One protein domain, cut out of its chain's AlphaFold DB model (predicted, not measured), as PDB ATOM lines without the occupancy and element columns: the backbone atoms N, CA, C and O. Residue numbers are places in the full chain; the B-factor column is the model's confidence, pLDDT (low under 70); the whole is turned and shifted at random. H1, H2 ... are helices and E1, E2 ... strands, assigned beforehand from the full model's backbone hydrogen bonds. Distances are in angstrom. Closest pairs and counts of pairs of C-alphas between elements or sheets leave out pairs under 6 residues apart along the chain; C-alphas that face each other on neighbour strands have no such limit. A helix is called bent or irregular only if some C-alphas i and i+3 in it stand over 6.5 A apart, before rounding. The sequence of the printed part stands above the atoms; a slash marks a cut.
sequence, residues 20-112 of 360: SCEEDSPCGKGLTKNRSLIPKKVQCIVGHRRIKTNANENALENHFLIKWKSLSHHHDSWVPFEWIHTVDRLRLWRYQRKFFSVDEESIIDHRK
ATOM      1  N   SER A  20     158.763 175.716 231.989       43.47
ATOM      2  CA  SER A  20     158.577 176.907 232.836       43.47
ATOM      3  C   SER A  20     157.144 177.102 233.357       43.47
ATOM      4  O   SER A  20     156.869 178.105 234.004       43.47
ATOM      5  N   CYS A  21     156.211 176.225 232.985       47.69
ATOM      6  CA  CYS A  21     154.819 176.201 233.444       47.69
ATOM      7  C   CYS A  21     154.489 174.928 234.243       47.69
ATOM      8  O   CYS A  21     153.364 174.820 234.720       47.69
ATOM      9  N   GLU A  22     155.412 173.963 234.314       48.06
ATOM     10  CA  GLU A  22     155.237 172.675 234.997       48.06
ATOM     11  C   GLU A  22     155.737 172.734 236.452       48.06
ATOM     12  O   GLU A  22     155.172 172.094 237.330       48.06
ATOM     13  N   GLU A  23     156.723 173.589 236.737       45.59
ATOM     14  CA  GLU A  23     156.977 174.073 238.095       45.59
ATOM     15  C   GLU A  23     155.920 175.136 238.424       45.59
ATOM     16  O   GLU A  23     155.795 176.100 237.669       45.59
ATOM     17  N   ASP A  24     155.153 174.963 239.509       43.19
ATOM     18  CA  ASP A  24     154.049 175.817 239.993       43.19
ATOM     19  C   ASP A  24     154.427 177.301 240.226       43.19
ATOM     20  O   ASP A  24     154.383 177.853 241.327       43.19
ATOM     21  N   SER A  25     154.767 178.006 239.158       41.69
ATOM     22  CA  SER A  25     154.814 179.452 239.078       41.69
ATOM     23  C   SER A  25     154.009 179.847 237.850       41.69
ATOM     24  O   SER A  25     154.418 179.565 236.722       41.69
ATOM     25  N   PRO A  26     152.852 180.515 238.027       41.59
ATOM     26  CA  PRO A  26     152.130 181.075 236.905       41.59
ATOM     27  C   PRO A  26     153.101 181.994 236.175       41.59
ATOM     28  O   PRO A  26     153.546 183.007 236.718       41.59
ATOM     29  N   CYS A  27     153.432 181.634 234.944       44.31
ATOM     30  CA  CYS A  27     154.090 182.476 233.960       44.31
ATOM     31  C   CYS A  27     153.260 183.759 233.782       44.31
ATOM     32  O   CYS A  27     152.378 183.858 232.935       44.31
ATOM     33  N   GLY A  28     153.495 184.725 234.672       43.84
ATOM     34  CA  GLY A  28     152.679 185.927 234.820       43.84
ATOM     35  C   GLY A  28     152.596 186.503 236.239       43.84
ATOM     36  O   GLY A  28     152.253 187.674 236.374       43.84
ATOM     37  N   LYS A  29     152.934 185.759 237.300       36.22
ATOM     38  CA  LYS A  29     152.919 186.282 238.679       36.22
ATOM     39  C   LYS A  29     154.246 186.001 239.378       36.22
ATOM     40  O   LYS A  29     154.344 185.087 240.179       36.22
ATOM     41  N   GLY A  30     155.271 186.788 239.049       38.66
ATOM     42  CA  GLY A  30     156.551 186.720 239.764       38.66
ATOM     43  C   GLY A  30     157.797 187.088 238.968       38.66
ATOM     44  O   GLY A  30     158.863 187.185 239.564       38.66
ATOM     45  N   LEU A  31     157.707 187.348 237.657       38.59
ATOM     46  CA  LEU A  31     158.823 187.986 236.961       38.59
ATOM     47  C   LEU A  31     158.840 189.467 237.332       38.59
ATOM     48  O   LEU A  31     157.937 190.232 236.981       38.59
ATOM     49  N   THR A  32     159.879 189.851 238.061       33.53
ATOM     50  CA  THR A  32     160.313 191.232 238.226       33.53
ATOM     51  C   THR A  32     160.164 191.985 236.902       33.53
ATOM     52  O   THR A  32     160.524 191.491 235.832       33.53
ATOM     53  N   LYS A  33     159.550 193.171 236.978       38.41
ATOM     54  CA  LYS A  33     159.407 194.141 235.885       38.41
ATOM     55  C   LYS A  33     160.699 194.158 235.053       38.41
ATOM     56  O   LYS A  33     161.686 194.653 235.582       38.41
ATOM     57  N   ASN A  34     160.713 193.567 233.846       37.97
ATOM     58  CA  ASN A  34     161.555 193.972 232.695       37.97
ATOM     59  C   ASN A  34     161.614 193.026 231.476       37.97
ATOM     60  O   ASN A  34     162.269 193.382 230.501       37.97
ATOM     61  N   ARG A  35     160.905 191.892 231.406       39.97
ATOM     62  CA  ARG A  35     160.679 191.219 230.104       39.97
ATOM     63  C   ARG A  35     159.250 190.708 229.985       39.97
ATOM     64  O   ARG A  35     158.930 189.615 230.434       39.97
ATOM     65  N   SER A  36     158.381 191.501 229.358       41.19
ATOM     66  CA  SER A  36     157.103 191.004 228.845       41.19
ATOM     67  C   SER A  36     157.390 189.880 227.848       41.19
ATOM     68  O   SER A  36     158.049 190.113 226.835       41.19
ATOM     69  N   LEU A  37     156.936 188.662 228.129       45.69
ATOM     70  CA  LEU A  37     157.088 187.523 227.225       45.69
ATOM     71  C   LEU A  37     156.159 187.726 226.020       45.69
ATOM     72  O   LEU A  37     154.966 187.436 226.078       45.69
ATOM     73  N   ILE A  38     156.692 188.299 224.940       53.12
ATOM     74  CA  ILE A  38     155.923 188.581 223.724       53.12
ATOM     75  C   ILE A  38     155.688 187.254 222.987       53.12
ATOM     76  O   ILE A  38     156.659 186.566 222.654       53.12
ATOM     77  N   PRO A  39     154.432 186.870 222.699       64.56
ATOM     78  CA  PRO A  39     154.161 185.656 221.948       64.56
ATOM     79  C   PRO A  39     154.758 185.755 220.538       64.56
ATOM     80  O   PRO A  39     154.497 186.717 219.807       64.56
ATOM     81  N   LYS A  40     155.545 184.746 220.137       76.38
ATOM     82  CA  LYS A  40     156.103 184.663 218.780       76.38
ATOM     83  C   LYS A  40     154.954 184.582 217.773       76.38
ATOM     84  O   LYS A  40     154.065 183.742 217.900       76.38
ATOM     85  N   LYS A  41     154.966 185.464 216.771       86.62
ATOM     86  CA  LYS A  41     153.963 185.486 215.696       86.62
ATOM     87  C   LYS A  41     154.447 184.658 214.511       86.62
ATOM     88  O   LYS A  41     155.596 184.793 214.098       86.62
ATOM     89  N   VAL A  42     153.563 183.850 213.936       90.75
ATOM     90  CA  VAL A  42     153.849 183.064 212.728       90.75
ATOM     91  C   VAL A  42     153.991 184.016 211.527       90.75
ATOM     92  O   VAL A  42     153.082 184.809 211.250       90.75
ATOM     93  N   GLN A  43     155.125 183.958 210.819       91.88
ATOM     94  CA  GLN A  43     155.370 184.700 209.572       91.88
ATOM     95  C   GLN A  43     154.926 183.873 208.364       91.88
ATOM     96  O   GLN A  43     154.092 184.333 207.579       91.88
ATOM     97  N   CYS A  44     155.424 182.641 208.240       92.12
ATOM     98  CA  CYS A  44     155.032 181.702 207.190       92.12
ATOM     99  C   CYS A  44     155.346 180.247 207.577       92.12
ATOM    100  O   CYS A  44     156.040 179.986 208.558       92.12
ATOM    101  N   ILE A  45     154.795 179.309 206.802       93.81
ATOM    102  CA  ILE A  45     155.143 177.886 206.858       93.81
ATOM    103  C   ILE A  45     156.193 177.645 205.773       93.81
ATOM    104  O   ILE A  45     155.977 178.029 204.621       93.81
ATOM    105  N   VAL A  46     157.320 177.051 206.152       92.75
ATOM    106  CA  VAL A  46     158.494 176.854 205.282       92.75
ATOM    107  C   VAL A  46     158.820 175.380 205.045       92.75
ATOM    108  O   VAL A  46     159.754 175.070 204.317       92.75
ATOM    109  N   GLY A  47     158.027 174.468 205.599       91.50
ATOM    110  CA  GLY A  47     158.203 173.038 205.403       91.50
ATOM    111  C   GLY A  47     157.131 172.217 206.103       91.50
ATOM    112  O   GLY A  47     156.354 172.743 206.907       91.50
ATOM    113  N   HIS A  48     157.104 170.925 205.805       91.56
ATOM    114  CA  HIS A  48     156.281 169.941 206.494       91.56
ATOM    115  C   HIS A  48     157.005 168.591 206.564       91.56
ATOM    116  O   HIS A  48     157.887 168.302 205.757       91.56
ATOM    117  N   ARG A  49     156.653 167.778 207.556       88.44
ATOM    118  CA  ARG A  49     157.134 166.403 207.719       88.44
ATOM    119  C   ARG A  49     156.045 165.549 208.352       88.44
ATOM    120  O   ARG A  49     155.165 166.083 209.026       88.44
ATOM    121  N   ARG A  50     156.128 164.234 208.179       85.56
ATOM    122  CA  ARG A  50     155.271 163.257 208.865       85.56
ATOM    123  C   ARG A  50     156.151 162.436 209.800       85.56
ATOM    124  O   ARG A  50     157.216 161.993 209.382       85.56
ATOM    125  N   ILE A  51     155.752 162.297 211.060       82.75
ATOM    126  CA  ILE A  51     156.503 161.543 212.074       82.75
ATOM    127  C   ILE A  51     155.604 160.434 212.616       82.75
ATOM    128  O   ILE A  51     154.407 160.648 212.800       82.75
ATOM    129  N   LYS A  52     156.174 159.253 212.867       79.62
ATOM    130  CA  LYS A  52     155.487 158.159 213.562       79.62
ATOM    131  C   LYS A  52     155.480 158.449 215.058       79.62
ATOM    132  O   LYS A  52     156.535 158.662 215.650       79.62
ATOM    133  N   THR A  53     154.304 158.467 215.667       71.38
ATOM    134  CA  THR A  53     154.176 158.643 217.119       71.38
ATOM    135  C   THR A  53     154.544 157.373 217.879       71.38
ATOM    136  O   THR A  53     154.044 156.296 217.565       71.38
ATOM    137  N   ASN A  54     155.320 157.510 218.959       62.09
ATOM    138  CA  ASN A  54     155.729 156.393 219.826       62.09
ATOM    139  C   ASN A  54     154.550 155.675 220.519       62.09
ATOM    140  O   ASN A  54     154.711 154.558 220.995       62.09
ATOM    141  N   ALA A  55     153.377 156.313 220.607       61.56
ATOM    142  CA  ALA A  55     152.210 155.768 221.303       61.56
ATOM    143  C   ALA A  55     151.378 154.786 220.457       61.56
ATOM    144  O   ALA A  55     150.686 153.950 221.025       61.56
ATOM    145  N   ASN A  56     151.435 154.879 219.123       58.09
ATOM    146  CA  ASN A  56     150.690 154.035 218.186       58.09
ATOM    147  C   ASN A  56     151.551 153.835 216.932       58.09
ATOM    148  O   ASN A  56     151.653 154.753 216.120       58.09
ATOM    149  N   GLU A  57     152.124 152.642 216.742       58.41
ATOM    150  CA  GLU A  57     153.076 152.330 215.652       58.41
ATOM    151  C   GLU A  57     152.541 152.615 214.228       58.41
ATOM    152  O   GLU A  57     153.325 152.739 213.290       58.41
ATOM    153  N   ASN A  58     151.223 152.808 214.068       60.22
ATOM    154  CA  ASN A  58     150.557 153.102 212.793       60.22
ATOM    155  C   ASN A  58     150.038 154.549 212.634       60.22
ATOM    156  O   ASN A  58     149.467 154.868 211.590       60.22
ATOM    157  N   ALA A  59     150.186 155.432 213.628       69.12
ATOM    158  CA  ALA A  59     149.709 156.817 213.527       69.12
ATOM    159  C   ALA A  59     150.832 157.756 213.047       69.12
ATOM    160  O   ALA A  59     151.856 157.913 213.713       69.12
ATOM    161  N   LEU A  60     150.630 158.378 211.880       76.44
ATOM    162  CA  LEU A  60     151.504 159.419 211.330       76.44
ATOM    163  C   LEU A  60     150.973 160.805 211.707       76.44
ATOM    164  O   LEU A  60     149.894 161.199 211.256       76.44
ATOM    165  N   GLU A  61     151.758 161.570 212.461       82.19
ATOM    166  CA  GLU A  61     151.454 162.958 212.807       82.19
ATOM    167  C   GLU A  61     152.151 163.937 211.861       82.19
ATOM    168  O   GLU A  61     153.367 163.890 211.635       82.19
ATOM    169  N   ASN A  62     151.376 164.879 211.322       86.50
ATOM    170  CA  ASN A  62     151.901 165.922 210.451       86.50
ATOM    171  C   ASN A  62     152.479 167.062 211.293       86.50
ATOM    172  O   ASN A  62     151.776 167.684 212.088       86.50
ATOM    173  N   HIS A  63     153.740 167.388 211.048       89.81
ATOM    174  CA  HIS A  63     154.422 168.530 211.633       89.81
ATOM    175  C   HIS A  63     154.734 169.565 210.555       89.81
ATOM    176  O   HIS A  63     155.077 169.229 209.421       89.81
ATOM    177  N   PHE A  64     154.652 170.839 210.917       91.06
ATOM    178  CA  PHE A  64     154.911 171.969 210.032       91.06
ATOM    179  C   PHE A  64     156.074 172.793 210.561       91.06
ATOM    180  O   PHE A  64     156.155 173.080 211.753       91.06
ATOM    181  N   LEU A  65     156.971 173.190 209.668       92.88
ATOM    182  CA  LEU A  65     158.099 174.040 210.008       92.88
ATOM    183  C   LEU A  65     157.681 175.500 209.890       92.88
ATOM    184  O   LEU A  65     157.288 175.967 208.814       92.88
ATOM    185  N   ILE A  66     157.760 176.221 211.004       93.50
ATOM    186  CA  ILE A  66     157.300 177.603 211.094       93.50
ATOM    187  C   ILE A  66     158.471 178.567 211.102       93.50
ATOM    188  O   ILE A  66     159.351 178.481 211.957       93.50
ATOM    189  N   LYS A  67     158.383 179.562 210.214       93.75
ATOM    190  CA  LYS A  67     159.164 180.791 210.287       93.75
ATOM    191  C   LYS A  67     158.476 181.794 211.198       93.75
ATOM    192  O   LYS A  67     157.316 182.170 210.983       93.75
ATOM    193  N   TRP A  68     159.210 182.267 212.195       91.88
ATOM    194  CA  TRP A  68     158.728 183.257 213.152       91.88
ATOM    195  C   TRP A  68     159.008 184.684 212.681       91.88
ATOM    196  O   TRP A  68     160.056 184.984 212.104       91.88
ATOM    197  N   LYS A  69     158.062 185.586 212.953       90.44
ATOM    198  CA  LYS A  69     158.197 187.007 212.634       90.44
ATOM    199  C   LYS A  69     159.319 187.626 213.467       90.44
ATOM    200  O   LYS A  69     159.389 187.386 214.669       90.44
ATOM    201  N   SER A  70     160.138 188.458 212.821       88.81
ATOM    202  CA  SER A  70     161.245 189.203 213.445       88.81
ATOM    203  C   SER A  70     162.370 188.336 214.031       88.81
ATOM    204  O   SER A  70     163.205 188.857 214.760       88.81
ATOM    205  N   LEU A  71     162.411 187.043 213.703       90.19
ATOM    206  CA  LEU A  71     163.488 186.116 214.064       90.19
ATOM    207  C   LEU A  71     164.085 185.505 212.799       90.19
ATOM    208  O   LEU A  71     163.379 185.396 211.800       90.19
ATOM    209  N   SER A  72     165.356 185.111 212.812       91.94
ATOM    210  CA  SER A  72     165.995 184.479 211.650       91.94
ATOM    211  C   SER A  72     165.539 183.034 211.446       91.94
ATOM    212  O   SER A  72     164.919 182.431 212.324       91.94
ATOM    213  N   HIS A  73     165.888 182.455 210.292       91.50
ATOM    214  CA  HIS A  73     165.599 181.050 209.976       91.50
ATOM    215  C   HIS A  73     166.261 180.040 210.933       91.50
ATOM    216  O   HIS A  73     165.845 178.883 210.995       91.50
ATOM    217  N   HIS A  74     167.248 180.471 211.732       89.19
ATOM    218  CA  HIS A  74     167.841 179.677 212.815       89.19
ATOM    219  C   HIS A  74     166.852 179.367 213.942       89.19
ATOM    220  O   HIS A  74     167.012 178.378 214.657       89.19
ATOM    221  N   HIS A  75     165.836 180.213 214.117       88.50
ATOM    222  CA  HIS A  75     164.832 180.068 215.168       88.50
ATOM    223  C   HIS A  75     163.587 179.314 214.709       88.50
ATOM    224  O   HIS A  75     162.657 179.158 215.506       88.50
ATOM    225  N   ASP A  76     163.546 178.876 213.451       90.94
ATOM    226  CA  ASP A  76     162.428 178.111 212.917       90.94
ATOM    227  C   ASP A  76     162.259 176.815 213.716       90.94
ATOM    228  O   ASP A  76     163.229 176.186 214.150       90.94
ATOM    229  N   SER A  77     161.008 176.428 213.939       89.69
ATOM    230  CA  SER A  77     160.678 175.280 214.783       89.69
ATOM    231  C   SER A  77     159.553 174.459 214.179       89.69
ATOM    232  O   SER A  77     158.628 175.010 213.572       89.69
ATOM    233  N   TRP A  78     159.628 173.148 214.379       90.31
ATOM    234  CA  TRP A  78     158.576 172.213 214.009       90.31
ATOM    235  C   TRP A  78     157.430 172.296 215.010       90.31
ATOM    236  O   TRP A  78     157.661 172.263 216.216       90.31
ATOM    237  N   VAL A  79     156.203 172.400 214.509       88.94
ATOM    238  CA  VAL A  79     154.986 172.383 215.326       88.94
ATOM    239  C   VAL A  79     154.013 171.306 214.832       88.94
ATOM    240  O   VAL A  79     153.962 171.073 213.619       88.94
ATOM    241  N   PRO A  80     153.210 170.693 215.715       89.19
ATOM    242  CA  PRO A  80     152.156 169.757 215.318       89.19
ATOM    243  C   PRO A  80     151.040 170.413 214.490       89.19
ATOM    244  O   PRO A  80     150.790 171.622 214.596       89.19
ATOM    245  N   PHE A  81     150.333 169.612 213.690       88.06
ATOM    246  CA  PHE A  81     149.176 170.041 212.896       88.06
ATOM    247  C   PHE A  81     148.089 170.691 213.757       88.06
ATOM    248  O   PHE A  81     147.608 171.778 213.429       88.06
ATOM    249  N   GLU A  82     147.732 170.058 214.872       85.19
ATOM    250  CA  GLU A  82     146.682 170.494 215.798       85.19
ATOM    251  C   GLU A  82     146.975 171.906 216.316       85.19
ATOM    252  O   GLU A  82     146.085 172.761 216.419       85.19
ATOM    253  N   TRP A  83     148.255 172.176 216.574       87.81
ATOM    254  CA  TRP A  83     148.718 173.465 217.052       87.81
ATOM    255  C   TRP A  83     148.513 174.561 216.003       87.81
ATOM    256  O   TRP A  83     147.851 175.569 216.270       87.81
ATOM    257  N   ILE A  84     149.034 174.370 214.786       87.44
ATOM    258  CA  ILE A  84     148.942 175.393 213.733       87.44
ATOM    259  C   ILE A  84     147.508 175.554 213.224       87.44
ATOM    260  O   ILE A  84     147.100 176.664 212.886       87.44
ATOM    261  N   HIS A  85     146.713 174.485 213.239       86.81
ATOM    262  CA  HIS A  85     145.293 174.546 212.920       86.81
ATOM    263  C   HIS A  85     144.528 175.444 213.905       86.81
ATOM    264  O   HIS A  85     143.650 176.202 213.491       86.81
ATOM    265  N   THR A  86     144.896 175.415 215.189       85.69
ATOM    266  CA  THR A  86     144.280 176.259 216.224       85.69
ATOM    267  C   THR A  86     144.742 177.715 216.134       85.69
ATOM    268  O   THR A  86     143.945 178.631 216.327       85.69
ATOM    269  N   VAL A  87     146.022 177.949 215.825       85.06
ATOM    270  CA  VAL A  87     146.615 179.298 215.819       85.06
ATOM    271  C   VAL A  87     146.370 180.054 214.509       85.06
ATOM    272  O   VAL A  87     146.062 181.244 214.541       85.06
ATOM    273  N   ASP A  88     146.527 179.399 213.354       86.25
ATOM    274  CA  ASP A  88     146.384 180.020 212.031       86.25
ATOM    275  C   ASP A  88     145.952 179.009 210.954       86.25
ATOM    276  O   ASP A  88     146.706 178.610 210.054       86.25
ATOM    277  N   ARG A  89     144.674 178.630 211.027       89.00
ATOM    278  CA  ARG A  89     144.026 177.713 210.079       89.00
ATOM    279  C   ARG A  89     144.124 178.170 208.622       89.00
ATOM    280  O   ARG A  89     144.255 177.340 207.723       89.00
ATOM    281  N   LEU A  90     144.035 179.476 208.358       91.88
ATOM    282  CA  LEU A  90     144.004 180.001 206.989       91.88
ATOM    283  C   LEU A  90     145.359 179.851 206.300       91.88
ATOM    284  O   LEU A  90     145.419 179.462 205.129       91.88
ATOM    285  N   ARG A  91     146.452 180.145 207.013       92.06
ATOM    286  CA  ARG A  91     147.807 179.964 206.485       92.06
ATOM    287  C   ARG A  91     148.114 178.491 206.235       92.06
ATOM    288  O   ARG A  91     148.655 178.175 205.175       92.06
ATOM    289  N   LEU A  92     147.717 177.615 207.157       91.06
ATOM    290  CA  LEU A  92     147.839 176.167 206.996       91.06
ATOM    291  C   LEU A  92     147.111 175.675 205.743       91.06
ATOM    292  O   LEU A  92     147.716 175.026 204.894       91.06
ATOM    293  N   TRP A  93     145.844 176.058 205.581       90.50
ATOM    294  CA  TRP A  93     145.038 175.652 204.431       90.50
ATOM    295  C   TRP A  93     145.644 176.110 203.095       90.50
ATOM    296  O   TRP A  93     145.706 175.337 202.138       90.50
ATOM    297  N   ARG A  94     146.154 177.349 203.025       92.44
ATOM    298  CA  ARG A  94     146.849 177.860 201.827       92.44
ATOM    299  C   ARG A  94     148.123 177.078 201.521       92.44
ATOM    300  O   ARG A  94     148.391 176.808 200.353       92.44
ATOM    301  N   TYR A  95     148.901 176.745 202.551       90.44
ATOM    302  CA  TYR A  95     150.119 175.959 202.395       90.44
ATOM    303  C   TYR A  95     149.796 174.554 201.876       90.44
ATOM    304  O   TYR A  95     150.352 174.136 200.862       90.44
ATOM    305  N   GLN A  96     148.829 173.876 202.503       89.25
ATOM    306  CA  GLN A  96     148.445 172.518 202.127       89.25
ATOM    307  C   GLN A  96     147.967 172.437 200.675       89.25
ATOM    308  O   GLN A  96     148.426 171.590 199.919       89.25
ATOM    309  N   ARG A  97     147.131 173.383 200.235       87.81
ATOM    310  CA  ARG A  97     146.669 173.431 198.838       87.81
ATOM    311  C   ARG A  97     147.783 173.567 197.804       87.81
ATOM    312  O   ARG A  97     147.565 173.213 196.651       87.81
ATOM    313  N   LYS A  98     148.915 174.162 198.179       85.88
ATOM    314  CA  LYS A  98     150.014 174.447 197.255       85.88
ATOM    315  C   LYS A  98     151.090 173.362 197.266       85.88
ATOM    316  O   LYS A  98     151.695 173.129 196.227       85.88
ATOM    317  N   PHE A  99     151.349 172.756 198.422       77.00
ATOM    318  CA  PHE A  99     152.547 171.940 198.636       77.00
ATOM    319  C   PHE A  99     152.283 170.541 199.194       77.00
ATOM    320  O   PHE A  99     153.227 169.768 199.302       77.00
ATOM    321  N   PHE A 100     151.049 170.205 199.571       70.44
ATOM    322  CA  PHE A 100     150.758 168.912 200.186       70.44
ATOM    323  C   PHE A 100     150.456 167.865 199.106       70.44
ATOM    324  O   PHE A 100     149.368 167.869 198.528       70.44
ATOM    325  N   SER A 101     151.423 166.989 198.828       66.38
ATOM    326  CA  SER A 101     151.208 165.726 198.112       66.38
ATOM    327  C   SER A 101     151.033 164.581 199.115       66.38
ATOM    328  O   SER A 101     151.432 164.687 200.272       66.38
ATOM    329  N   VAL A 102     150.385 163.494 198.693       59.84
ATOM    330  CA  VAL A 102     149.983 162.367 199.562       59.84
ATOM    331  C   VAL A 102     151.116 161.332 199.734       59.84
ATOM    332  O   VAL A 102     150.878 160.234 200.219       59.84
ATOM    333  N   ASP A 103     152.357 161.660 199.371       59.28
ATOM    334  CA  ASP A 103     153.463 160.695 199.423       59.28
ATOM    335  C   ASP A 103     153.961 160.461 200.859       59.28
ATOM    336  O   ASP A 103     154.043 161.376 201.684       59.28
ATOM    337  N   GLU A 104     154.259 159.199 201.173       54.53
ATOM    338  CA  GLU A 104     154.108 158.664 202.530       54.53
ATOM    339  C   GLU A 104     155.180 159.073 203.552       54.53
ATOM    340  O   GLU A 104     154.858 159.127 204.734       54.53
ATOM    341  N   GLU A 105     156.393 159.472 203.166       59.53
ATOM    342  CA  GLU A 105     157.494 159.695 204.127       59.53
ATOM    343  C   GLU A 105     158.508 160.755 203.641       59.53
ATOM    344  O   GLU A 105     159.720 160.563 203.685       59.53
ATOM    345  N   SER A 106     158.036 161.909 203.150       70.31
ATOM    346  CA  SER A 106     158.939 162.997 202.734       70.31
ATOM    347  C   SER A 106     159.037 164.119 203.778       70.31
ATOM    348  O   SER A 106     158.042 164.709 204.202       70.31
ATOM    349  N   ILE A 107     160.265 164.419 204.218       84.38
ATOM    350  CA  ILE A 107     160.587 165.657 204.937       84.38
ATOM    351  C   ILE A 107     160.822 166.726 203.877       84.38
ATOM    352  O   ILE A 107     161.776 166.643 203.105       84.38
ATOM    353  N   ILE A 108     159.959 167.736 203.849       87.81
ATOM    354  CA  ILE A 108     160.063 168.848 202.911       87.81
ATOM    355  C   ILE A 108     160.474 170.094 203.689       87.81
ATOM    356  O   ILE A 108     159.699 170.640 204.474       87.81
ATOM    357  N   ASP A 109     161.695 170.559 203.436       89.62
ATOM    358  CA  ASP A 109     162.214 171.840 203.910       89.62
ATOM    359  C   ASP A 109     162.486 172.740 202.700       89.62
ATOM    360  O   ASP A 109     163.319 172.430 201.849       89.62
ATOM    361  N   HIS A 110     161.750 173.848 202.588       90.38
ATOM    362  CA  HIS A 110     161.915 174.799 201.486       90.38
ATOM    363  C   HIS A 110     163.016 175.833 201.750       90.38
ATOM    364  O   HIS A 110     163.248 176.703 200.903       90.38
ATOM    365  N   ARG A 111     163.666 175.794 202.918       92.38
ATOM    366  CA  ARG A 111     164.735 176.734 203.249       92.38
ATOM    367  C   ARG A 111     165.981 176.427 202.439       92.38
ATOM    368  O   ARG A 111     166.375 175.277 202.269       92.38
ATOM    369  N   LYS A 112     166.637 177.481 201.966       93.19
ATOM    370  CA  LYS A 112     167.907 177.347 201.257       93.19
ATOM    371  C   LYS A 112     169.080 177.413 202.237       93.19
ATOM    372  O   LYS A 112     169.040 178.241 203.147       93.19
TER     373      LYS A 112
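What this domain is: This is residues 20 to 112 of the 360 residues of an uncharacterized protein of Colocasia esculenta (UniProt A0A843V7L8). A small, strongly twisted sheet of three antiparallel strands, E1, E2 and E3, has one kinked helix, H1, packed across one face, and a long tail, residues 20 to 41, leads away from this body and makes much of the length. Residues 20 to 26 and 29 to 35 of the tail stick out, while at the other end of the printed part residues 108 to 109 pair with E1. The printed part has 93 residues, with three named strands and then one named helix along the chain, the sheet running E1, E2, E3. The class is mixed, helices and strands, with under half of the residues in named elements. The whole is loose, with a radius of gyration of the C-alphas of 16.3 A, and its C-alphas span 50 by 33 by 24 A, only just elongated.

How they stand to each other: E1, residues 42 to 52, and E2, residues 60 to 68, form a hairpin at 157 degrees between their directions, with N 46 and O 65 within hydrogen-bond range at 2.9 A and N 63 and O 49 at 2.8 A. E2 and E3, residues 77 to 80, form another hairpin at 140 degrees, with N 64 and O 79 at 2.8 A. E1, E2 and E3 are a meander, each strand the antiparallel neighbour of the one before, with E1 and E3 as edge strands. E1 bends by 70 degrees at residue 46, and its residues 47 to 48 pair antiparallel with residues 108 to 109. H1, residues 81 to 99, is on the sheet at a height of 7.4 A, making two layers, a helix on one face of a sheet. It lies over E1 and E2 and runs across the strands, at 89 degrees to E1 on the local plane. The closest C-alphas of E1 and H1 are those of Ile 45 and Tyr 95, 7.0 A apart; those of E2 and H1 are Asn 62 and Phe 81, 5.5 A apart. H1 is irregular, with C-alphas 87 and 90 9.2 A apart and a kink of 123 degrees near residue 88; 12 of its 15 O i to N i+4 pairs are within hydrogen-bond range.

Where its parts are: E1 begins at C-alpha 42, (153.849, 183.064, 212.728), and measures 25.0 A from first to last C-alpha. E2 also measures 25.0 A, E3 10.2 A from Ser 77 to Pro 80, and H1 14.8 A, ending at C-alpha 99, (152.547, 171.940, 198.636).

The domain as a whole: The two C-alphas farthest apart, those of Thr 32 and Asp 103, are 49.9 A apart. The printed part has no cut, and no link between named elements is long. The mean pLDDT of the printed part is 75.0, with residues 20 to 39, 54 to 59 and 101 to 105 under 70.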